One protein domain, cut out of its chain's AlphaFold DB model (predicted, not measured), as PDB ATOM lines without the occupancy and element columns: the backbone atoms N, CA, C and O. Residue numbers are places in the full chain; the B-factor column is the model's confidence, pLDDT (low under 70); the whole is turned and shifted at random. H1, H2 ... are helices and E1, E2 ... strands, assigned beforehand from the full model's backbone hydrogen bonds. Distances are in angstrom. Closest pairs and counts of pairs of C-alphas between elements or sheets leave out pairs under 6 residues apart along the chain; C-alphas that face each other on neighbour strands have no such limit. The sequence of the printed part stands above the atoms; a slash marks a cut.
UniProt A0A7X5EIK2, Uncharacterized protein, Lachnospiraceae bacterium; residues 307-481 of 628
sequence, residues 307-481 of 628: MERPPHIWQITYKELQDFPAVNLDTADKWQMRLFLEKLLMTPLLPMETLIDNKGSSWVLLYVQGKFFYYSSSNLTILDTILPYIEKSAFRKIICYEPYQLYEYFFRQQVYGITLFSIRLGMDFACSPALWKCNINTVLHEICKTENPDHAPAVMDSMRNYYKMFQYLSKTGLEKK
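This is residues 307 to 481 of the 628 residues of an uncharacterized protein of Lachnospiraceae bacterium (UniProt A0A7X5EIK2). A strongly twisted sheet of six strands forms the core, with helices over both faces: the long, kinked H8 and short H1 cover one, H2 and H4 the other. H5, H6 and H7 are off the sheet, H5 and H7 packed on H8. The printed part has 175 residues with eight named helices and six named strands, in the order H1 E1 H2 E2 E3 E4 H3 E5 H4 E6 H5 H6 H7 H8; the class is mixed, helices and strands. The sheet's order is E1 E4 E3 E2 E5 E6, mixed; the whole is compact, with a radius of gyration of the C-alphas of 15.8 A and spans of 46 by 36 by 27 A.

Find C-alpha 349 at (1.944, 14.632, 14.182); from there E2, residues 349 to 356, runs 22.9 A. The other strands are E1, 326 to 328, E3, 362 to 368, E4, 371 to 376, E5, 397 to 400, and E6, 420 to 422. Look for H1 at 318 to 323, H2 at 334 to 345, H3 at 380 to 390, H4 at 404 to 412, H5 at 423 to 430, H6 at 433 to 437 and H7 at 440 to 448. H8, residues 458 to 475, spans 25.8 A and ends at C-alpha 475, (-7.975, 15.307, 2.412); it has a kink of 49 degrees near residue 465.

Start at the meander E2 E3 E4, each strand the antiparallel neighbour of the one before: N 365 and O 353 are 2.8 A apart, N 366 and O 373 2.8 A. E1 is parallel to E4, with N 327 and O 372 at 2.9 A; E5 is parallel to E2, with N 399 and O 350 at 2.8 A. E5, H4, E6 is a strand-helix-strand unit, two parallel neighbours with a helix between, its crossover right-handed. In three layers, helices on both faces, H8 and H1 are on one face, H2 and H4 on the opposite. H8's height over the sheet is 8.2 A; the closest C-alphas of H8 and E2 are those of Met 463 and Pro 351, 6.1 A. H3 only grazes the sheet. H7 touches H8, closest at the C-alphas of Asn 441 and Ser 462, 5.8 A. H5 touches H8 at residues 466 to 473 alone, closest at the C-alphas of Gly 426 and Leu 473, 6.0 A. H6 is close but not clearly touching H5, 7.7 A between the C-alphas of Asp 428 and Trp 436. Every O i to N i+4 pair is within hydrogen-bond range in H1, H2, H4 and H7; H3 has 5 of 7, H5 3 of 4, H8 10 of 14, and H6 0 of 1 beside 1 of 2 O i to N i+3 pairs.

The two C-alphas farthest apart, Met 307 and Lys 334, are 49.0 A apart. The printed part has no cut, and no link is long. Its mean pLDDT is 84.8; residues 346 and 392 to 395 are under 70.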
ATOM      1  N   MET A 307      -6.261 -11.561  -2.560       70.06
ATOM      2  CA  MET A 307      -5.744 -10.371  -1.882       70.06
ATOM      3  C   MET A 307      -5.606 -10.605  -0.372       70.06
ATOM      4  O   MET A 307      -6.385 -10.094   0.423       70.06
ATOM      5  N   GLU A 308      -4.602 -11.389   0.005       77.38
ATOM      6  CA  GLU A 308      -4.168 -11.581   1.383       77.38
ATOM      7  C   GLU A 308      -2.835 -10.862   1.617       77.38
ATOM      8  O   GLU A 308      -1.972 -10.828   0.730       77.38
ATOM      9  N   ARG A 309      -2.645 -10.329   2.824       82.56
ATOM     10  CA  ARG A 309      -1.382  -9.729   3.273       82.56
ATOM     11  C   ARG A 309      -1.133 -10.020   4.760       82.56
ATOM     12  O   ARG A 309      -2.078  -9.982   5.546       82.56
ATOM     13  N   PRO A 310       0.110 -10.307   5.179       84.50
ATOM     14  CA  PRO A 310       0.432 -10.423   6.596       84.50
ATOM     15  C   PRO A 310       0.456  -9.041   7.283       84.50
ATOM     16  O   PRO A 310       0.549  -8.003   6.605       84.50
ATOM     17  N   PRO A 311       0.398  -8.999   8.626       85.69
ATOM     18  CA  PRO A 311       0.791  -7.817   9.386       85.69
ATOM     19  C   PRO A 311       2.246  -7.457   9.076       85.69
ATOM     20  O   PRO A 311       3.116  -8.330   9.034       85.69
ATOM     21  N   HIS A 312       2.520  -6.180   8.856       87.50
ATOM     22  CA  HIS A 312       3.866  -5.662   8.678       87.50
ATOM     23  C   HIS A 312       4.558  -5.513  10.032       87.50
ATOM     24  O   HIS A 312       3.988  -4.984  10.986       87.50
ATOM     25  N   ILE A 313       5.808  -5.968  10.096       88.00
ATOM     26  CA  ILE A 313       6.675  -5.843  11.266       88.00
ATOM     27  C   ILE A 313       7.967  -5.184  10.806       88.00
ATOM     28  O   ILE A 313       8.646  -5.703   9.917       88.00
ATOM     29  N   TRP A 314       8.324  -4.063  11.429       92.12
ATOM     30  CA  TRP A 314       9.583  -3.394  11.136       92.12
ATOM     31  C   TRP A 314      10.750  -4.148  11.770       92.12
ATOM     32  O   TRP A 314      10.896  -4.199  12.993       92.12
ATOM     33  N   GLN A 315      11.597  -4.711  10.914       90.75
ATOM     34  CA  GLN A 315      12.853  -5.329  11.315       90.75
ATOM     35  C   GLN A 315      14.016  -4.365  11.098       90.75
ATOM     36  O   GLN A 315      14.092  -3.688  10.071       90.75
ATOM     37  N   ILE A 316      14.922  -4.309  12.071       90.69
ATOM     38  CA  ILE A 316      16.183  -3.572  11.964       90.69
ATOM     39  C   ILE A 316      17.257  -4.296  12.772       90.69
ATOM     40  O   ILE A 316      16.987  -4.827  13.850       90.69
ATOM     41  N   THR A 317      18.491  -4.299  12.284       89.62
ATOM     42  CA  THR A 317      19.624  -4.746  13.091       89.62
ATOM     43  C   THR A 317      20.100  -3.623  14.008       89.62
ATOM     44  O   THR A 317      20.050  -2.440  13.670       89.62
ATOM     45  N   TYR A 318      20.646  -3.987  15.170       85.62
ATOM     46  CA  TYR A 318      21.245  -2.998  16.071       85.62
ATOM     47  C   TYR A 318      22.362  -2.186  15.392       85.62
ATOM     48  O   TYR A 318      22.502  -0.992  15.645       85.62
ATOM     49  N   LYS A 319      23.116  -2.818  14.483       87.19
ATOM     50  CA  LYS A 319      24.171  -2.159  13.712       87.19
ATOM     51  C   LYS A 319      23.610  -1.082  12.779       87.19
ATOM     52  O   LYS A 319      24.094   0.037  12.815       87.19
ATOM     53  N   GLU A 320      22.558  -1.376  12.014       88.69
ATOM     54  CA  GLU A 320      21.903  -0.371  11.157       88.69
ATOM     55  C   GLU A 320      21.362   0.814  11.967       88.69
ATOM     56  O   GLU A 320      21.435   1.957  11.521       88.69
ATOM     57  N   LEU A 321      20.848   0.556  13.174       86.31
ATOM     58  CA  LEU A 321      20.353   1.604  14.064       86.31
ATOM     59  C   LEU A 321      21.484   2.480  14.637       86.31
ATOM     60  O   LEU A 321      21.271   3.674  14.846       86.31
ATOM     61  N   GLN A 322      22.666   1.903  14.887       85.31
ATOM     62  CA  GLN A 322      23.862   2.631  15.330       85.31
ATOM     63  C   GLN A 322      24.547   3.406  14.197       85.31
ATOM     64  O   GLN A 322      25.005   4.525  14.420       85.31
ATOM     65  N   ASP A 323      24.620   2.814  13.003       87.56
ATOM     66  CA  ASP A 323      25.289   3.397  11.836       87.56
ATOM     67  C   ASP A 323      24.478   4.566  11.245       87.56
ATOM     68  O   ASP A 323      25.026   5.474  10.615       87.56
ATOM     69  N   PHE A 324      23.161   4.578  11.466       88.25
ATOM     70  CA  PHE A 324      22.280   5.660  11.047       88.25
ATOM     71  C   PHE A 324      22.285   6.824  12.061       88.25
ATOM     72  O   PHE A 324      22.360   6.582  13.264       88.25
ATOM     73  N   PRO A 325      22.147   8.102  11.636       88.12
ATOM     74  CA  PRO A 325      22.169   9.266  12.531       88.12
ATOM     75  C   PRO A 325      20.886   9.406  13.381       88.12
ATOM     76  O   PRO A 325      20.143  10.388  13.274       88.12
ATOM     77  N   ALA A 326      20.635   8.427  14.247       90.88
ATOM     78  CA  ALA A 326      19.569   8.399  15.236       90.88
ATOM     79  C   ALA A 326      20.141   8.548  16.655       90.88
ATOM     80  O   ALA A 326      21.211   8.038  16.979       90.88
ATOM     81  N   VAL A 327      19.430   9.270  17.518       92.50
ATOM     82  CA  VAL A 327      19.858   9.508  18.904       92.50
ATOM     83  C   VAL A 327      19.268   8.435  19.813       92.50
ATOM     84  O   VAL A 327      18.045   8.329  19.918       92.50
ATOM     85  N   ASN A 328      20.130   7.692  20.509       94.06
ATOM     86  CA  ASN A 328      19.710   6.779  21.567       94.06
ATOM     87  C   ASN A 328      19.348   7.566  22.834       94.06
ATOM     88  O   ASN A 328      20.218   8.160  23.473       94.06
ATOM     89  N   LEU A 329      18.071   7.561  23.204       94.00
ATOM     90  CA  LEU A 329      17.560   8.227  24.398       94.00
ATOM     91  C   LEU A 329      17.903   7.481  25.693       94.00
ATOM     92  O   LEU A 329      17.939   8.123  26.739       94.00
ATOM     93  N   ASP A 330      18.212   6.181  25.638       90.88
ATOM     94  CA  ASP A 330      18.642   5.405  26.812       90.88
ATOM     95  C   ASP A 330      19.972   5.926  27.375       90.88
ATOM     96  O   ASP A 330      20.212   5.885  28.581       90.88
ATOM     97  N   THR A 331      20.831   6.442  26.492       90.75
ATOM     98  CA  THR A 331      22.168   6.957  26.815       90.75
ATOM     99  C   THR A 331      22.301   8.459  26.571       90.75
ATOM    100  O   THR A 331      23.409   8.992  26.631       90.75
ATOM    101  N   ALA A 332      21.203   9.149  26.250       87.94
ATOM    102  CA  ALA A 332      21.231  10.568  25.929       87.94
ATOM    103  C   ALA A 332      21.612  11.402  27.155       87.94
ATOM    104  O   ALA A 332      21.089  11.217  28.258       87.94
ATOM    105  N   ASP A 333      22.493  12.379  26.950       81.56
ATOM    106  CA  ASP A 333      22.816  13.335  28.001       81.56
ATOM    107  C   ASP A 333      21.626  14.277  28.300       81.56
ATOM    108  O   ASP A 333      20.618  14.349  27.582       81.56
ATOM    109  N   LYS A 334      21.744  15.053  29.385       73.25
ATOM    110  CA  LYS A 334      20.695  15.995  29.817       73.25
ATOM    111  C   LYS A 334      20.345  17.031  28.744       73.25
ATOM    112  O   LYS A 334      19.198  17.479  28.684       73.25
ATOM    113  N   TRP A 335      21.314  17.447  27.933       73.06
ATOM    114  CA  TRP A 335      21.110  18.448  26.893       73.06
ATOM    115  C   TRP A 335      20.358  17.856  25.698       73.06
ATOM    116  O   TRP A 335      19.391  18.457  25.229       73.06
ATOM    117  N   GLN A 336      20.734  16.656  25.254       77.75
ATOM    118  CA  GLN A 336      20.061  15.917  24.191       77.75
ATOM    119  C   GLN A 336      18.616  15.595  24.570       77.75
ATOM    120  O   GLN A 336      17.717  15.818  23.760       77.75
ATOM    121  N   MET A 337      18.380  15.159  25.812       78.69
ATOM    122  CA  MET A 337      17.032  14.903  26.322       78.69
ATOM    123  C   MET A 337      16.180  16.177  26.328       78.69
ATOM    124  O   MET A 337      15.049  16.177  25.849       78.69
ATOM    125  N   ARG A 338      16.729  17.304  26.803       70.19
ATOM    126  CA  ARG A 338      16.030  18.596  26.764       70.19
ATOM    127  C   ARG A 338      15.673  19.002  25.334       70.19
ATOM    128  O   ARG A 338      14.531  19.367  25.072       70.19
ATOM    129  N   LEU A 339      16.630  18.913  24.410       72.44
ATOM    130  CA  LEU A 339      16.407  19.244  23.004       72.44
ATOM    131  C   LEU A 339      15.351  18.331  22.365       72.44
ATOM    132  O   LEU A 339      14.540  18.797  21.566       72.44
ATOM    133  N   PHE A 340      15.362  17.041  22.700       82.69
ATOM    134  CA  PHE A 340      14.359  16.083  22.253       82.69
ATOM    135  C   PHE A 340      12.957  16.489  22.718       82.69
ATOM    136  O   PHE A 340      12.072  16.632  21.878       82.69
ATOM    137  N   LEU A 341      12.763  16.769  24.010       75.94
ATOM    138  CA  LEU A 341      11.458  17.163  24.553       75.94
ATOM    139  C   LEU A 341      10.960  18.494  23.978       75.94
ATOM    140  O   LEU A 341       9.788  18.613  23.619       75.94
ATOM    141  N   GLU A 342      11.852  19.476  23.805       71.44
ATOM    142  CA  GLU A 342      11.527  20.741  23.134       71.44
ATOM    143  C   GLU A 342      11.047  20.509  21.693       71.44
ATOM    144  O   GLU A 342      10.115  21.161  21.232       71.44
ATOM    145  N   LYS A 343      11.647  19.562  20.966       75.25
ATOM    146  CA  LYS A 343      11.226  19.219  19.599       75.25
ATOM    147  C   LYS A 343       9.954  18.375  19.557       75.25
ATOM    148  O   LYS A 343       9.136  18.563  18.655       75.25
ATOM    149  N   LEU A 344       9.782  17.465  20.511       78.50
ATOM    150  CA  LEU A 344       8.608  16.606  20.648       78.50
ATOM    151  C   LEU A 344       7.352  17.447  20.868       78.50
ATOM    152  O   LEU A 344       6.347  17.265  20.188       78.50
ATOM    153  N   LEU A 345       7.458  18.452  21.734       71.38
ATOM    154  CA  LEU A 345       6.427  19.457  21.968       71.38
ATOM    155  C   LEU A 345       5.946  20.134  20.673       71.38
ATOM    156  O   LEU A 345       4.748  20.362  20.491       71.38
ATOM    157  N   MET A 346       6.882  20.384  19.755       68.06
ATOM    158  CA  MET A 346       6.672  20.994  18.438       68.06
ATOM    159  C   MET A 346       6.296  19.964  17.358       68.06
ATOM    160  O   MET A 346       6.297  20.286  16.172       68.06
ATOM    161  N   THR A 347       5.997  18.716  17.718       76.12
ATOM    162  CA  THR A 347       5.675  17.638  16.769       76.12
ATOM    163  C   THR A 347       4.265  17.112  17.044       76.12
ATOM    164  O   THR A 347       4.101  16.097  17.712       76.12
ATOM    165  N   PRO A 348       3.209  17.810  16.574       74.00
ATOM    166  CA  PRO A 348       1.825  17.394  16.816       74.00
ATOM    167  C   PRO A 348       1.448  16.107  16.079       74.00
ATOM    168  O   PRO A 348       0.612  15.343  16.538       74.00
ATOM    169  N   LEU A 349       2.064  15.872  14.926       83.75
ATOM    170  CA  LEU A 349       1.944  14.632  14.182       83.75
ATOM    171  C   LEU A 349       3.260  13.898  14.360       83.75
ATOM    172  O   LEU A 349       4.270  14.340  13.813       83.75
ATOM    173  N   LEU A 350       3.244  12.851  15.177       89.94
ATOM    174  CA  LEU A 350       4.439  12.150  15.623       89.94
ATOM    175  C   LEU A 350       4.530  10.790  14.936       89.94
ATOM    176  O   LEU A 350       3.831   9.870  15.353       89.94
ATOM    177  N   PRO A 351       5.378  10.628  13.907       95.44
ATOM    178  CA  PRO A 351       5.719   9.306  13.424       95.44
ATOM    179  C   PRO A 351       6.386   8.496  14.536       95.44
ATOM    180  O   PRO A 351       7.400   8.931  15.096       95.44
ATOM    181  N   MET A 352       5.813   7.338  14.842       96.50
ATOM    182  CA  MET A 352       6.303   6.426  15.867       96.50
ATOM    183  C   MET A 352       6.114   4.988  15.406       96.50
ATOM    184  O   MET A 352       5.048   4.643  14.907       96.50
ATOM    185  N   GLU A 353       7.141   4.167  15.593       96.69
ATOM    186  CA  GLU A 353       7.142   2.758  15.206       96.69
ATOM    187  C   GLU A 353       7.798   1.906  16.290       96.69
ATOM    188  O   GLU A 353       8.701   2.361  16.997       96.69
ATOM    189  N   THR A 354       7.370   0.653  16.403       94.62
ATOM    190  CA  THR A 354       8.094  -0.377  17.154       94.62
ATOM    191  C   THR A 354       9.016  -1.130  16.207       94.62
ATOM    192  O   THR A 354       8.584  -1.585  15.152       94.62
ATOM    193  N   LEU A 355      10.278  -1.282  16.592       93.56
ATOM    194  CA  LEU A 355      11.287  -2.019  15.839       93.56
ATOM    195  C   LEU A 355      11.660  -3.294  16.587       93.56
ATOM    196  O   LEU A 355      11.738  -3.285  17.820       93.56
ATOM    197  N   ILE A 356      11.934  -4.364  15.846       89.56
ATOM    198  CA  ILE A 356      12.372  -5.648  16.398       89.56
ATOM    199  C   ILE A 356      13.634  -6.118  15.665       89.56
ATOM    200  O   ILE A 356      13.702  -6.086  14.438       89.56
ATOM    201  N   ASP A 357      14.635  -6.569  16.417       86.56
ATOM    202  CA  ASP A 357      15.797  -7.303  15.900       86.56
ATOM    203  C   ASP A 357      15.493  -8.808  15.881       86.56
ATOM    204  O   ASP A 357      14.778  -9.338  16.732       86.56
ATOM    205  N   ASN A 358      16.111  -9.519  14.944       76.56
ATOM    206  CA  ASN A 358      16.210 -10.977  14.861       76.56
ATOM    207  C   ASN A 358      16.574 -11.659  16.197       76.56
ATOM    208  O   ASN A 358      16.222 -12.816  16.409       76.56
ATOM    209  N   LYS A 359      17.267 -10.964  17.108       77.31
ATOM    210  CA  LYS A 359      17.612 -11.444  18.461       77.31
ATOM    211  C   LYS A 359      16.525 -11.217  19.522       77.31
ATOM    212  O   LYS A 359      16.765 -11.473  20.698       77.31
ATOM    213  N   GLY A 360      15.358 -10.697  19.144       77.94
ATOM    214  CA  GLY A 360      14.243 -10.407  20.053       77.94
ATOM    215  C   GLY A 360      14.382  -9.105  20.848       77.94
ATOM    216  O   GLY A 360      13.526  -8.804  21.676       77.94
ATOM    217  N   SER A 361      15.434  -8.316  20.601       86.44
ATOM    218  CA  SER A 361      15.523  -6.951  21.131       86.44
ATOM    219  C   SER A 361      14.493  -6.062  20.445       86.44
ATOM    220  O   SER A 361      14.251  -6.200  19.247       86.44
ATOM    221  N   SER A 362      13.886  -5.154  21.206       91.19
ATOM    222  CA  SER A 362      12.857  -4.254  20.700       91.19
ATOM    223  C   SER A 362      13.139  -2.813  21.110       91.19
ATOM    224  O   SER A 362      13.576  -2.528  22.230       91.19
ATOM    225  N   TRP A 363      12.881  -1.904  20.175       95.12
ATOM    226  CA  TRP A 363      13.030  -0.467  20.359       95.12
ATOM    227  C   TRP A 363      11.776   0.257  19.915       95.12
ATOM    228  O   TRP A 363      11.015  -0.213  19.072       95.12
ATOM    229  N   VAL A 364      11.608   1.451  20.451       96.38
ATOM    230  CA  VAL A 364      10.622   2.412  19.990       96.38
ATOM    231  C   VAL A 364      11.357   3.505  19.237       96.38
ATOM    232  O   VAL A 364      12.276   4.117  19.778       96.38
ATOM    233  N   LEU A 365      10.948   3.753  17.997       97.19
ATOM    234  CA  LEU A 365      11.522   4.752  17.107       97.19
ATOM    235  C   LEU A 365      10.569   5.930  16.938       97.19
ATOM    236  O   LEU A 365       9.367   5.759  16.763       97.19
ATOM    237  N   LEU A 366      11.124   7.137  16.955       96.44
ATOM    238  CA  LEU A 366      10.407   8.402  16.868       96.44
ATOM    239  C   LEU A 366      11.073   9.289  15.818       96.44
ATOM    240  O   LEU A 366      12.290   9.491  15.852       96.44
ATOM    241  N   TYR A 367      10.279   9.888  14.931       93.75
ATOM    242  CA  TYR A 367      10.768  10.917  14.011       93.75
ATOM    243  C   TYR A 367      10.249  12.292  14.430       93.75
ATOM    244  O   TYR A 367       9.070  12.611  14.295       93.75
ATOM    245  N   VAL A 368      11.146  13.124  14.957       86.44
ATOM    246  CA  VAL A 368      10.797  14.385  15.619       86.44
ATOM    247  C   VAL A 368      11.566  15.539  14.986       86.44
ATOM    248  O   VAL A 368      12.792  15.622  15.097       86.44
ATOM    249  N   GLN A 369      10.845  16.462  14.333       79.94
ATOM    250  CA  GLN A 369      11.413  17.672  13.709       79.94
ATOM    251  C   GLN A 369      12.691  17.382  12.890       79.94
ATOM    252  O   GLN A 369      13.751  17.978  13.123       79.94
ATOM    253  N   GLY A 370      12.605  16.414  11.972       80.31
ATOM    254  CA  GLY A 370      13.690  16.074  11.046       80.31
ATOM    255  C   GLY A 370      14.810  15.205  11.624       80.31
ATOM    256  O   GLY A 370      15.849  15.069  10.984       80.31
ATOM    257  N   LYS A 371      14.657  14.656  12.835       88.12
ATOM    258  CA  LYS A 371      15.653  13.775  13.465       88.12
ATOM    259  C   LYS A 371      15.016  12.506  14.014       88.12
ATOM    260  O   LYS A 371      13.878  12.543  14.476       88.12
ATOM    261  N   PHE A 372      15.783  11.423  14.005       93.44
ATOM    262  CA  PHE A 372      15.382  10.152  14.591       93.44
ATOM    263  C   PHE A 372      15.877  10.028  16.025       93.44
ATOM    264  O   PHE A 372      17.015  10.380  16.339       93.44
ATOM    265  N   PHE A 373      15.000   9.523  16.880       95.25
ATOM    266  CA  PHE A 373      15.265   9.212  18.276       95.25
ATOM    267  C   PHE A 373      14.733   7.818  18.556       95.25
ATOM    268  O   PHE A 373      13.668   7.467  18.053       95.25
ATOM    269  N   TYR A 374      15.438   7.039  19.362       95.62
ATOM    270  CA  TYR A 374      14.959   5.725  19.767       95.62
ATOM    271  C   TYR A 374      15.307   5.421  21.217       95.62
ATOM    272  O   TYR A 374      16.214   6.030  21.782       95.62
ATOM    273  N   TYR A 375      14.580   4.486  21.813       95.56
ATOM    274  CA  TYR A 375      14.868   3.928  23.134       95.56
ATOM    275  C   TYR A 375      14.466   2.457  23.178       95.56
ATOM    276  O   TYR A 375      13.640   2.015  22.375       95.56
ATOM    277  N   SER A 376      15.052   1.686  24.089       93.62
ATOM    278  CA  SER A 376      14.620   0.313  24.346       93.62
ATOM    279  C   SER A 376      13.162   0.296  24.795       93.62
ATOM    280  O   SER A 376      12.791   1.035  25.702       93.62
ATOM    281  N   SER A 377      12.340  -0.594  24.232       90.94
ATOM    282  CA  SER A 377      10.933  -0.730  24.644       90.94
ATOM    283  C   SER A 377      10.769  -1.144  26.114       90.94
ATOM    284  O   SER A 377       9.715  -0.933  26.701       90.94
ATOM    285  N   SER A 378      11.824  -1.667  26.743       88.62
ATOM    286  CA  SER A 378      11.850  -1.964  28.182       88.62
ATOM    287  C   SER A 378      12.138  -0.745  29.075       88.62
ATOM    288  O   SER A 378      11.968  -0.817  30.292       88.62
ATOM    289  N   ASN A 379      12.572   0.389  28.510       88.75
ATOM    290  CA  ASN A 379      12.929   1.577  29.281       88.75
ATOM    291  C   ASN A 379      11.707   2.457  29.579       88.75
ATOM    292  O   ASN A 379      11.421   3.447  28.895       88.75
ATOM    293  N   LEU A 380      11.013   2.115  30.664       84.12
ATOM    294  CA  LEU A 380       9.788   2.802  31.080       84.12
ATOM    295  C   LEU A 380      10.025   4.246  31.526       84.12
ATOM    296  O   LEU A 380       9.133   5.075  31.396       84.12
ATOM    297  N   THR A 381      11.234   4.592  31.979       82.94
ATOM    298  CA  THR A 381      11.566   5.968  32.377       82.94
ATOM    299  C   THR A 381      11.470   6.936  31.193       82.94
ATOM    300  O   THR A 381      10.982   8.063  31.337       82.94
ATOM    301  N   ILE A 382      11.910   6.507  30.006       87.38
ATOM    302  CA  ILE A 382      11.805   7.320  28.789       87.38
ATOM    303  C   ILE A 382      10.352   7.417  28.334       87.38
ATOM    304  O   ILE A 382       9.885   8.523  28.055       87.38
ATOM    305  N   LEU A 383       9.617   6.300  28.340       88.06
ATOM    306  CA  LEU A 383       8.185   6.302  28.043       88.06
ATOM    307  C   LEU A 383       7.439   7.285  28.955       88.06
ATOM    308  O   LEU A 383       6.771   8.190  28.459       88.06
ATOM    309  N   ASP A 384       7.631   7.195  30.270       79.88
ATOM    310  CA  ASP A 384       6.991   8.073  31.252       79.88
ATOM    311  C   ASP A 384       7.321   9.554  31.054       79.88
ATOM    312  O   ASP A 384       6.507  10.418  31.396       79.88
ATOM    313  N   THR A 385       8.497   9.854  30.502       79.38
ATOM    314  CA  THR A 385       8.905  11.221  30.158       79.38
ATOM    315  C   THR A 385       8.161  11.735  28.919       79.38
ATOM    316  O   THR A 385       7.857  12.924  28.829       79.38
ATOM    317  N   ILE A 386       7.842  10.851  27.972       85.00
ATOM    318  CA  ILE A 386       7.184  11.170  26.697       85.00
ATOM    319  C   ILE A 386       5.653  11.197  26.840       85.00
ATOM    320  O   ILE A 386       5.005  11.998  26.166       85.00
ATOM    321  N   LEU A 387       5.063  10.386  27.725       82.62
ATOM    322  CA  LEU A 387       3.606  10.251  27.882       82.62
ATOM    323  C   LEU A 387       2.842  11.574  28.057       82.62
ATOM    324  O   LEU A 387       1.853  11.751  27.350       82.62
ATOM    325  N   PRO A 388       3.289  12.553  28.874       76.38
ATOM    326  CA  PRO A 388       2.609  13.851  28.977       76.38
ATOM    327  C   PRO A 388       2.488  14.603  27.642       76.38
ATOM    328  O   PRO A 388       1.651  15.491  27.482       76.38
ATOM    329  N   TYR A 389       3.330  14.262  26.663       75.75
ATOM    330  CA  TYR A 389       3.275  14.840  25.331       75.75
ATOM    331  C   TYR A 389       2.327  14.071  24.406       75.75
ATOM    332  O   TYR A 389       1.723  14.690  23.540       75.75
ATOM    333  N   ILE A 390       2.166  12.760  24.547       78.75
ATOM    334  CA  ILE A 390       1.458  11.945  23.542       78.75
ATOM    335  C   ILE A 390       0.113  11.384  24.020       78.75
ATOM    336  O   ILE A 390      -0.746  11.098  23.193       78.75
ATOM    337  N   GLU A 391      -0.098  11.261  25.329       76.50
ATOM    338  CA  GLU A 391      -1.289  10.653  25.925       76.50
ATOM    339  C   GLU A 391      -2.406  11.679  26.162       76.50
ATOM    340  O   GLU A 391      -2.138  12.818  26.553       76.50
ATOM    341  N   LYS A 392      -3.671  11.278  25.951       67.38
ATOM    342  CA  LYS A 392      -4.878  12.093  26.216       67.38
ATOM    343  C   LYS A 392      -4.862  13.470  25.519       67.38
ATOM    344  O   LYS A 392      -5.593  14.393  25.886       67.38
ATOM    345  N   SER A 393      -4.034  13.629  24.485       67.75
ATOM    346  CA  SER A 393      -3.994  14.846  23.685       67.75
ATOM    347  C   SER A 393      -5.144  14.844  22.686       67.75
ATOM    348  O   SER A 393      -5.260  13.943  21.864       67.75
ATOM    349  N   ALA A 394      -5.948  15.907  22.689       62.50
ATOM    350  CA  ALA A 394      -6.981  16.103  21.672       62.50
ATOM    351  C   ALA A 394      -6.410  16.522  20.298       62.50
ATOM    352  O   ALA A 394      -7.146  16.585  19.315       62.50
ATOM    353  N   PHE A 395      -5.110  16.840  20.220       64.81
ATOM    354  CA  PHE A 395      -4.488  17.430  19.028       64.81
ATOM    355  C   PHE A 395      -3.293  16.645  18.508       64.81
ATOM    356  O   PHE A 395      -3.041  16.671  17.300       64.81
ATOM    357  N   ARG A 396      -2.535  15.981  19.388       73.69
ATOM    358  CA  ARG A 396      -1.396  15.182  18.955       73.69
ATOM    359  C   ARG A 396      -1.873  13.813  18.491       73.69
ATOM    360  O   ARG A 396      -2.560  13.114  19.226       73.69
ATOM    361  N   LYS A 397      -1.501  13.444  17.268       78.81
ATOM    362  CA  LYS A 397      -1.756  12.115  16.705       78.81
ATOM    363  C   LYS A 397      -0.417  11.434  16.485       78.81
ATOM    364  O   LYS A 397       0.492  12.018  15.887       78.81
ATOM    365  N   ILE A 398      -0.309  10.197  16.944       91.94
ATOM    366  CA  ILE A 398       0.806   9.349  16.548       91.94
ATOM    367  C   ILE A 398       0.482   8.790  15.167       91.94
ATOM    368  O   ILE A 398      -0.635   8.338  14.934       91.94
ATOM    369  N   ILE A 399       1.435   8.853  14.245       94.56
ATOM    370  CA  ILE A 399       1.305   8.275  12.910       94.56
ATOM    371  C   ILE A 399       2.193   7.041  12.857       94.56
ATOM    372  O   ILE A 399       3.376   7.115  13.172       94.56
ATOM    373  N   CYS A 400       1.633   5.929  12.421       95.75
ATOM    374  CA  CYS A 400       2.373   4.706  12.148       95.75
ATOM    375  C   CYS A 400       1.896   4.137  10.814       95.75
ATOM    376  O   CYS A 400       0.832   4.510  10.302       95.75
ATOM    377  N   TYR A 401       2.676   3.244  10.229       93.75
ATOM    378  CA  TYR A 401       2.222   2.473   9.092       93.75
ATOM    379  C   TYR A 401       1.151   1.477   9.518       93.75
ATOM    380  O   TYR A 401       0.041   1.516   8.985       93.75
ATOM    381  N   GLU A 402       1.465   0.650  10.513       90.69
ATOM    382  CA  GLU A 402       0.601  -0.418  10.995       90.69
ATOM    383  C   GLU A 402       0.577  -0.445  12.531       90.69
ATOM    384  O   GLU A 402       1.628  -0.517  13.164       90.69
ATOM    385  N   PRO A 403      -0.602  -0.363  13.169       92.81
ATOM    386  CA  PRO A 403      -0.662   0.035  14.573       92.81
ATOM    387  C   PRO A 403      -0.664  -1.127  15.562       92.81
ATOM    388  O   PRO A 403      -0.604  -0.869  16.759       92.81
ATOM    389  N   TYR A 404      -0.772  -2.382  15.118       91.69
ATOM    390  CA  TYR A 404      -0.999  -3.518  16.018       91.69
ATOM    391  C   TYR A 404       0.095  -3.661  17.082       91.69
ATOM    392  O   TYR A 404      -0.214  -3.736  18.266       91.69
ATOM    393  N   GLN A 405       1.368  -3.616  16.675       90.31
ATOM    394  CA  GLN A 405       2.501  -3.712  17.602       90.31
ATOM    395  C   GLN A 405       2.608  -2.501  18.529       90.31
ATOM    396  O   GLN A 405       2.991  -2.635  19.685       90.31
ATOM    397  N   LEU A 406       2.248  -1.315  18.038       93.69
ATOM    398  CA  LEU A 406       2.321  -0.100  18.835       93.69
ATOM    399  C   LEU A 406       1.186  -0.036  19.869       93.69
ATOM    400  O   LEU A 406       1.426   0.358  21.009       93.69
ATOM    401  N   TYR A 407      -0.027  -0.471  19.508       92.94
ATOM    402  CA  TYR A 407      -1.119  -0.662  20.465       92.94
ATOM    403  C   TYR A 407      -0.775  -1.727  21.503       92.94
ATOM    404  O   TYR A 407      -1.015  -1.489  22.680       92.94
ATOM    405  N   GLU A 408      -0.185  -2.852  21.097       90.19
ATOM    406  CA  GLU A 408       0.284  -3.888  22.025       90.19
ATOM    407  C   GLU A 408       1.328  -3.346  23.006       90.19
ATOM    408  O   GLU A 408       1.203  -3.548  24.215       90.19
ATOM    409  N   TYR A 409       2.304  -2.588  22.500       91.19
ATOM    410  CA  TYR A 409       3.334  -1.966  23.320       91.19
ATOM    411  C   TYR A 409       2.710  -1.061  24.382       91.19
ATOM    412  O   TYR A 409       3.001  -1.212  25.565       91.19
ATOM    413  N   PHE A 410       1.820  -0.149  23.984       90.75
ATOM    414  CA  PHE A 410       1.156   0.747  24.927       90.75
ATOM    415  C   PHE A 410       0.236   0.004  25.900       90.75
ATOM    416  O   PHE A 410       0.235   0.328  27.085       90.75
ATOM    417  N   PHE A 411      -0.486  -1.016  25.431       87.56
ATOM    418  CA  PHE A 411      -1.368  -1.837  26.257       87.56
ATOM    419  C   PHE A 411      -0.604  -2.533  27.386       87.56
ATOM    420  O   PHE A 411      -0.993  -2.404  28.544       87.56
ATOM    421  N   ARG A 412       0.544  -3.152  27.076       84.69
ATOM    422  CA  ARG A 412       1.433  -3.764  28.079       84.69
ATOM    423  C   ARG A 412       1.958  -2.787  29.120       84.69
ATOM    424  O   ARG A 412       2.237  -3.178  30.246       84.69
ATOM    425  N   GLN A 413       2.120  -1.523  28.740       85.38
ATOM    426  CA  GLN A 413       2.543  -0.468  29.660       85.38
ATOM    427  C   GLN A 413       1.365   0.210  30.372       85.38
ATOM    428  O   GLN A 413       1.565   1.228  31.031       85.38
ATOM    429  N   GLN A 414       0.149  -0.335  30.233       82.19
ATOM    430  CA  GLN A 414      -1.095   0.207  30.784       82.19
ATOM    431  C   GLN A 414      -1.384   1.645  30.320       82.19
ATOM    432  O   GLN A 414      -1.897   2.487  31.056       82.19
ATOM    433  N   VAL A 415      -1.032   1.945  29.067       83.69
ATOM    434  CA  VAL A 415      -1.248   3.244  28.427       83.69
ATOM    435  C   VAL A 415      -2.367   3.115  27.396       83.69
ATOM    436  O   VAL A 415      -2.162   2.645  26.281       83.69
ATOM    437  N   TYR A 416      -3.560   3.595  27.737       79.62
ATOM    438  CA  TYR A 416      -4.756   3.391  26.902       79.62
ATOM    439  C   TYR A 416      -5.248   4.658  26.188       79.62
ATOM    440  O   TYR A 416      -5.999   4.592  25.212       79.62
ATOM    441  N   GLY A 417      -4.807   5.837  26.642       74.81
ATOM    442  CA  GLY A 417      -5.229   7.147  26.133       74.81
ATOM    443  C   GLY A 417      -4.567   7.582  24.821       74.81
ATOM    444  O   GLY A 417      -4.490   8.782  24.550       74.81
ATOM    445  N   ILE A 418      -4.040   6.640  24.036       80.69
ATOM    446  CA  ILE A 418      -3.286   6.908  22.811       80.69
ATOM    447  C   ILE A 418      -4.191   6.746  21.588       80.69
ATOM    448  O   ILE A 418      -4.922   5.769  21.449       80.69
ATOM    449  N   THR A 419      -4.111   7.713  20.674       80.19
ATOM    450  CA  THR A 419      -4.799   7.674  19.378       80.19
ATOM    451  C   THR A 419      -3.766   7.529  18.264       80.19
ATOM    452  O   THR A 419      -2.919   8.410  18.080       80.19
ATOM    453  N   LEU A 420      -3.841   6.422  17.521       91.56
ATOM    454  CA  LEU A 420      -2.928   6.115  16.417       91.56
ATOM    455  C   LEU A 420      -3.612   6.342  15.068       91.56
ATOM    456  O   LEU A 420      -4.664   5.777  14.798       91.56
ATOM    457  N   PHE A 421      -2.994   7.108  14.176       92.31
ATOM    458  CA  PHE A 421      -3.368   7.134  12.768       92.31
ATOM    459  C   PHE A 421      -2.546   6.092  12.006       92.31
ATOM    460  O   PHE A 421      -1.324   6.213  11.907       92.31
ATOM    461  N   SER A 422      -3.232   5.095  11.444       93.81
ATOM    462  CA  SER A 422      -2.637   4.071  10.583       93.81
ATOM    463  C   SER A 422      -2.638   4.535   9.129       93.81
ATOM    464  O   SER A 422      -3.700   4.767   8.541       93.81
ATOM    465  N   ILE A 423      -1.449   4.658   8.534       93.69
ATOM    466  CA  ILE A 423      -1.307   4.941   7.100       93.69
ATOM    467  C   ILE A 423      -1.887   3.792   6.282       93.69
ATOM    468  O   ILE A 423      -2.580   4.062   5.303       93.69
ATOM    469  N   ARG A 424      -1.669   2.538   6.701       90.19
ATOM    470  CA  ARG A 424      -2.203   1.353   6.020       90.19
ATOM    471  C   ARG A 424      -3.728   1.392   5.945       90.19
ATOM    472  O   ARG A 424      -4.276   1.356   4.849       90.19
ATOM    473  N   LEU A 425      -4.401   1.619   7.077       90.69
ATOM    474  CA  LEU A 425      -5.862   1.741   7.112       90.69
ATOM    475  C   LEU A 425      -6.349   2.917   6.258       90.69
ATOM    476  O   LEU A 425      -7.337   2.809   5.538       90.69
ATOM    477  N   GLY A 426      -5.668   4.064   6.328       90.94
ATOM    478  CA  GLY A 426      -6.039   5.211   5.506       90.94
ATOM    479  C   GLY A 426      -5.927   4.910   4.008       90.94
ATOM    480  O   GLY A 426      -6.824   5.274   3.250       90.94
ATOM    481  N   MET A 427      -4.871   4.210   3.590       88.81
ATOM    482  CA  MET A 427      -4.683   3.769   2.207       88.81
ATOM    483  C   MET A 427      -5.778   2.810   1.751       88.81
ATOM    484  O   MET A 427      -6.263   2.967   0.634       88.81
ATOM    485  N   ASP A 428      -6.227   1.887   2.600       86.88
ATOM    486  CA  ASP A 428      -7.285   0.931   2.242       86.88
ATOM    487  C   ASP A 428      -8.605   1.623   1.852       86.88
ATOM    488  O   ASP A 428      -9.363   1.107   1.035       86.88
ATOM    489  N   PHE A 429      -8.867   2.820   2.388       86.94
ATOM    490  CA  PHE A 429     -10.069   3.609   2.087       86.94
ATOM    491  C   PHE A 429      -9.885   4.688   1.013       86.94
ATOM    492  O   PHE A 429     -10.885   5.247   0.538       86.94
ATOM    493  N   ALA A 430      -8.637   5.033   0.697       85.56
ATOM    494  CA  ALA A 430      -8.270   6.163  -0.157       85.56
ATOM    495  C   ALA A 430      -7.626   5.747  -1.484       85.56
ATOM    496  O   ALA A 430      -7.667   6.515  -2.445       85.56
ATOM    497  N   CYS A 431      -7.008   4.571  -1.542       82.62
ATOM    498  CA  CYS A 431      -6.203   4.118  -2.666       82.62
ATOM    499  C   CYS A 431      -6.789   2.859  -3.318       82.62
ATOM    500  O   CYS A 431      -7.670   2.199  -2.774       82.62
ATOM    501  N   SER A 432      -6.284   2.524  -4.510       81.12
ATOM    502  CA  SER A 432      -6.685   1.306  -5.219       81.12
ATOM    503  C   SER A 432      -6.307   0.046  -4.420       81.12
ATOM    504  O   SER A 432      -5.171  -0.032  -3.935       81.12
ATOM    505  N   PRO A 433      -7.180  -0.981  -4.364       74.50
ATOM    506  CA  PRO A 433      -6.856  -2.281  -3.776       74.50
ATOM    507  C   PRO A 433      -5.585  -2.913  -4.372       74.50
ATOM    508  O   PRO A 433      -4.867  -3.632  -3.683       74.50
ATOM    509  N   ALA A 434      -5.226  -2.581  -5.619       74.94
ATOM    510  CA  ALA A 434      -3.993  -3.056  -6.252       74.94
ATOM    511  C   ALA A 434      -2.716  -2.733  -5.446       74.94
ATOM    512  O   ALA A 434      -1.725  -3.451  -5.565       74.94
ATOM    513  N   LEU A 435      -2.740  -1.700  -4.591       77.44
ATOM    514  CA  LEU A 435      -1.595  -1.315  -3.758       77.44
ATOM    515  C   LEU A 435      -1.384  -2.216  -2.536       77.44
ATOM    516  O   LEU A 435      -0.342  -2.120  -1.895       77.44
ATOM    517  N   TRP A 436      -2.330  -3.099  -2.204       74.94
ATOM    518  CA  TRP A 436      -2.264  -3.935  -0.998       74.94
ATOM    519  C   TRP A 436      -1.054  -4.870  -0.949       74.94
ATOM    520  O   TRP A 436      -0.608  -5.218   0.140       74.94
ATOM    521  N   LYS A 437      -0.543  -5.290  -2.112       74.88
ATOM    522  CA  LYS A 437       0.626  -6.177  -2.223       74.88
ATOM    523  C   LYS A 437       1.918  -5.431  -2.560       74.88
ATOM    524  O   LYS A 437       2.973  -6.053  -2.654       74.88
ATOM    525  N   CYS A 438       1.853  -4.119  -2.771       77.88
ATOM    526  CA  CYS A 438       3.027  -3.330  -3.107       77.88
ATOM    527  C   CYS A 438       3.894  -3.093  -1.866       77.88
ATOM    528  O   CYS A 438       3.398  -2.950  -0.749       77.88
ATOM    529  N   ASN A 439       5.209  -3.012  -2.071       82.88
ATOM    530  CA  ASN A 439       6.126  -2.609  -1.014       82.88
ATOM    531  C   ASN A 439       5.804  -1.172  -0.568       82.88
ATOM    532  O   ASN A 439       5.675  -0.275  -1.403       82.88
ATOM    533  N   ILE A 440       5.697  -0.951   0.744       85.00
ATOM    534  CA  ILE A 440       5.297   0.344   1.300       85.00
ATOM    535  C   ILE A 440       6.238   1.484   0.904       85.00
ATOM    536  O   ILE A 440       5.754   2.562   0.574       85.00
ATOM    537  N   ASN A 441       7.554   1.259   0.850       84.06
ATOM    538  CA  ASN A 441       8.496   2.297   0.431       84.06
ATOM    539  C   ASN A 441       8.242   2.691  -1.020       84.06
ATOM    540  O   ASN A 441       8.197   3.876  -1.327       84.06
ATOM    541  N   THR A 442       8.001   1.717  -1.902       82.44
ATOM    542  CA  THR A 442       7.660   1.985  -3.305       82.44
ATOM    543  C   THR A 442       6.399   2.836  -3.405       82.44
ATOM    544  O   THR A 442       6.409   3.862  -4.081       82.44
ATOM    545  N   VAL A 443       5.344   2.467  -2.675       83.62
ATOM    546  CA  VAL A 443       4.088   3.227  -2.679       83.62
ATOM    547  C   VAL A 443       4.288   4.634  -2.111       83.62
ATOM    548  O   VAL A 443       3.801   5.609  -2.681       83.62
ATOM    549  N   LEU A 444       5.032   4.770  -1.012       85.25
ATOM    550  CA  LEU A 444       5.322   6.069  -0.411       85.25
ATOM    551  C   LEU A 444       6.165   6.945  -1.334       85.25
ATOM    552  O   LEU A 444       5.831   8.117  -1.475       85.25
ATOM    553  N   HIS A 445       7.200   6.419  -1.989       83.12
ATOM    554  CA  HIS A 445       8.012   7.175  -2.943       83.12
ATOM    555  C   HIS A 445       7.195   7.650  -4.139       83.12
ATOM    556  O   HIS A 445       7.330   8.799  -4.554       83.12
ATOM    557  N   GLU A 446       6.306   6.805  -4.656       80.88
ATOM    558  CA  GLU A 446       5.474   7.149  -5.801       80.88
ATOM    559  C   GLU A 446       4.429   8.218  -5.456       80.88
ATOM    560  O   GLU A 446       4.283   9.210  -6.173       80.88
ATOM    561  N   ILE A 447       3.761   8.080  -4.306       78.25
ATOM    562  CA  ILE A 447       2.752   9.044  -3.848       78.25
ATOM    563  C   ILE A 447       3.404  10.349  -3.366       78.25
ATOM    564  O   ILE A 447       2.929  11.445  -3.675       78.25
ATOM    565  N   CYS A 448       4.492  10.256  -2.600       79.69
ATOM    566  CA  CYS A 448       5.141  11.407  -1.965       79.69
ATOM    567  C   CYS A 448       6.206  12.076  -2.840       79.69
ATOM    568  O   CYS A 448       6.682  13.156  -2.458       79.69
ATOM    569  N   LYS A 449       6.567  11.463  -3.978       77.31
ATOM    570  CA  LYS A 449       7.621  11.894  -4.911       77.31
ATOM    571  C   LYS A 449       8.928  12.188  -4.195       77.31
ATOM    572  O   LYS A 449       9.460  13.296  -4.248       77.31
ATOM    573  N   THR A 450       9.380  11.209  -3.433       77.38
ATOM    574  CA  THR A 450      10.625  11.282  -2.678       77.38
ATOM    575  C   THR A 450      11.582  10.216  -3.162       77.38
ATOM    576  O   THR A 450      11.160   9.178  -3.655       77.38
ATOM    577  N   GLU A 451      12.868  10.480  -2.996       76.75
ATOM    578  CA  GLU A 451      13.938   9.511  -3.200       76.75
ATOM    579  C   GLU A 451      14.577   9.191  -1.846       76.75
ATOM    580  O   GLU A 451      14.439   9.969  -0.895       76.75
ATOM    581  N   ASN A 452      15.296   8.070  -1.768       80.38
ATOM    582  CA  ASN A 452      16.095   7.686  -0.605       80.38
ATOM    583  C   ASN A 452      17.599   7.846  -0.910       80.38
ATOM    584  O   ASN A 452      18.300   6.850  -1.101       80.38
ATOM    585  N   PRO A 453      18.111   9.089  -0.999       70.88
ATOM    586  CA  PRO A 453      19.480   9.354  -1.448       70.88
ATOM    587  C   PRO A 453      20.546   8.879  -0.454       70.88
ATOM    588  O   PRO A 453      21.689   8.663  -0.839       70.88
ATOM    589  N   ASP A 454      20.181   8.717   0.822       78.25
ATOM    590  CA  ASP A 454      21.109   8.315   1.883       78.25
ATOM    591  C   ASP A 454      21.084   6.797   2.140       78.25
ATOM    592  O   ASP A 454      21.695   6.340   3.105       78.25
ATOM    593  N   HIS A 455      20.334   6.028   1.338       82.75
ATOM    594  CA  HIS A 455      20.090   4.596   1.548       82.75
ATOM    595  C   HIS A 455      19.673   4.267   2.992       82.75
ATOM    596  O   HIS A 455      20.125   3.293   3.592       82.75
ATOM    597  N   ALA A 456      18.806   5.108   3.564       86.25
ATOM    598  CA  ALA A 456      18.307   4.934   4.919       86.25
ATOM    599  C   ALA A 456      17.567   3.590   5.059       86.25
ATOM    600  O   ALA A 456      16.892   3.180   4.105       86.25
ATOM    601  N   PRO A 457      17.616   2.939   6.242       90.88
ATOM    602  CA  PRO A 457      16.824   1.743   6.511       90.88
ATOM    603  C   PRO A 457      15.344   1.962   6.186       90.88
ATOM    604  O   PRO A 457      14.811   3.052   6.407       90.88
ATOM    605  N   ALA A 458      14.671   0.912   5.707       89.69
ATOM    606  CA  ALA A 458      13.317   0.994   5.157       89.69
ATOM    607  C   ALA A 458      12.318   1.730   6.068       89.69
ATOM    608  O   ALA A 458      11.590   2.597   5.593       89.69
ATOM    609  N   VAL A 459      12.330   1.441   7.375       92.31
ATOM    610  CA  VAL A 459      11.453   2.109   8.350       92.31
ATOM    611  C   VAL A 459      11.732   3.609   8.461       92.31
ATOM    612  O   VAL A 459      10.806   4.417   8.475       92.31
ATOM    613  N   MET A 460      13.008   4.004   8.480       92.00
ATOM    614  CA  MET A 460      13.425   5.402   8.606       92.00
ATOM    615  C   MET A 460      12.992   6.190   7.369       92.00
ATOM    616  O   MET A 460      12.441   7.286   7.473       92.00
ATOM    617  N   ASP A 461      13.213   5.621   6.190       90.88
ATOM    618  CA  ASP A 461      12.823   6.221   4.921       90.88
ATOM    619  C   ASP A 461      11.295   6.357   4.786       90.88
ATOM    620  O   ASP A 461      10.771   7.433   4.484       90.88
ATOM    621  N   SER A 462      10.559   5.308   5.160       91.69
ATOM    622  CA  SER A 462       9.102   5.336   5.291       91.69
ATOM    623  C   SER A 462       8.626   6.463   6.217       91.69
ATOM    624  O   SER A 462       7.825   7.310   5.808       91.69
ATOM    625  N   MET A 463       9.152   6.540   7.444       93.00
ATOM    626  CA  MET A 463       8.731   7.523   8.453       93.00
ATOM    627  C   MET A 463       8.949   8.977   8.014       93.00
ATOM    628  O   MET A 463       8.152   9.849   8.377       93.00
ATOM    629  N   ARG A 464       9.967   9.263   7.183       89.94
ATOM    630  CA  ARG A 464      10.169  10.605   6.590       89.94
ATOM    631  C   ARG A 464       8.966  11.046   5.744       89.94
ATOM    632  O   ARG A 464       8.685  12.242   5.652       89.94
ATOM    633  N   ASN A 465       8.236  10.093   5.163       90.06
ATOM    634  CA  ASN A 465       7.097  10.322   4.274       90.06
ATOM    635  C   ASN A 465       5.734  10.313   4.989       90.06
ATOM    636  O   ASN A 465       4.745  10.782   4.423       90.06
ATOM    637  N   TYR A 466       5.660   9.869   6.248       92.25
ATOM    638  CA  TYR A 466       4.390   9.698   6.974       92.25
ATOM    639  C   TYR A 466       3.570  10.975   7.090       92.25
ATOM    640  O   TYR A 466       2.354  10.948   6.922       92.25
ATOM    641  N   TYR A 467       4.221  12.115   7.330       85.81
ATOM    642  CA  TYR A 467       3.526  13.397   7.403       85.81
ATOM    643  C   TYR A 467       2.855  13.763   6.071       85.81
ATOM    644  O   TYR A 467       1.686  14.153   6.054       85.81
ATOM    645  N   LYS A 468       3.572  13.605   4.948       84.12
ATOM    646  CA  LYS A 468       3.023  13.857   3.605       84.12
ATOM    647  C   LYS A 468       1.860  12.910   3.320       84.12
ATOM    648  O   LYS A 468       0.819  13.351   2.834       84.12
ATOM    649  N   MET A 469       2.013  11.640   3.688       88.06
ATOM    650  CA  MET A 469       0.978  10.638   3.472       88.06
ATOM    651  C   MET A 469      -0.268  10.902   4.322       88.06
ATOM    652  O   MET A 469      -1.381  10.885   3.806       88.06
ATOM    653  N   PHE A 470      -0.105  11.260   5.595       88.06
ATOM    654  CA  PHE A 470      -1.209  11.687   6.454       88.06
ATOM    655  C   PHE A 470      -1.969  12.877   5.857       88.06
ATOM    656  O   PHE A 470      -3.198  12.859   5.802       88.06
ATOM    657  N   GLN A 471      -1.254  13.903   5.378       82.88
ATOM    658  CA  GLN A 471      -1.876  15.066   4.742       82.88
ATOM    659  C   GLN A 471      -2.666  14.696   3.488       82.88
ATOM    660  O   GLN A 471      -3.731  15.268   3.257       82.88
ATOM    661  N   TYR A 472      -2.147  13.775   2.676       83.31
ATOM    662  CA  TYR A 472      -2.851  13.254   1.512       83.31
ATOM    663  C   TYR A 472      -4.137  12.531   1.938       83.31
ATOM    664  O   TYR A 472      -5.232  12.909   1.526       83.31
ATOM    665  N   LEU A 473      -4.014  11.565   2.848       86.69
ATOM    666  CA  LEU A 473      -5.118  10.731   3.316       86.69
ATOM    667  C   LEU A 473      -6.216  11.547   4.008       86.69
ATOM    668  O   LEU A 473      -7.395  11.372   3.713       86.69
ATOM    669  N   SER A 474      -5.858  12.507   4.859       81.75
ATOM    670  CA  SER A 474      -6.830  13.361   5.556       81.75
ATOM    671  C   SER A 474      -7.698  14.196   4.606       81.75
ATOM    672  O   SER A 474      -8.849  14.488   4.925       81.75
ATOM    673  N   LYS A 475      -7.197  14.554   3.413       81.56
ATOM    674  CA  LYS A 475      -7.975  15.307   2.412       81.56
ATOM    675  C   LYS A 475      -9.061  14.471   1.735       81.56
ATOM    676  O   LYS A 475     -10.004  15.043   1.203       81.56
ATOM    677  N   THR A 476      -8.961  13.144   1.780       80.50
ATOM    678  CA  THR A 476      -9.940  12.241   1.147       80.50
ATOM    679  C   THR A 476     -11.273  12.170   1.896       80.50
ATOM    680  O   THR A 476     -12.245  11.623   1.381       80.50
ATOM    681  N   GLY A 477     -11.341  12.711   3.119       79.94
ATOM    682  CA  GLY A 477     -12.550  12.675   3.940       79.94
ATOM    683  C   GLY A 477     -12.871  11.297   4.526       79.94
ATOM    684  O   GLY A 477     -14.010  11.075   4.928       79.94
ATOM    685  N   LEU A 478     -11.891  10.388   4.600       83.38
ATOM    686  CA  LEU A 478     -12.038   9.045   5.181       83.38
ATOM    687  C   LEU A 478     -12.667   9.041   6.586       83.38
ATOM    688  O   LEU A 478     -13.523   8.204   6.851       83.38
ATOM    689  N   GLU A 479     -12.362  10.030   7.437       79.88
ATOM    690  CA  GLU A 479     -12.916  10.135   8.801       79.88
ATOM    691  C   GLU A 479     -14.439  10.396   8.812       79.88
ATOM    692  O   GLU A 479     -15.082  10.260   9.848       79.88
ATOM    693  N   LYS A 480     -15.049  10.748   7.669       82.62
ATOM    694  CA  LYS A 480     -16.510  10.884   7.532       82.62
ATOM    695  C   LYS A 480     -17.206   9.550   7.242       82.62
ATOM    696  O   LYS A 480     -18.428   9.470   7.345       82.62
ATOM    697  N   LYS A 481     -16.465   8.512   6.842       86.19
ATOM    698  CA  LYS A 481     -17.024   7.199   6.497       86.19
ATOM    699  C   LYS A 481     -17.212   6.377   7.776       86.19
ATOM    700  O   LYS A 481     -16.245   6.121   8.484       86.19
TER     701      LYS A 481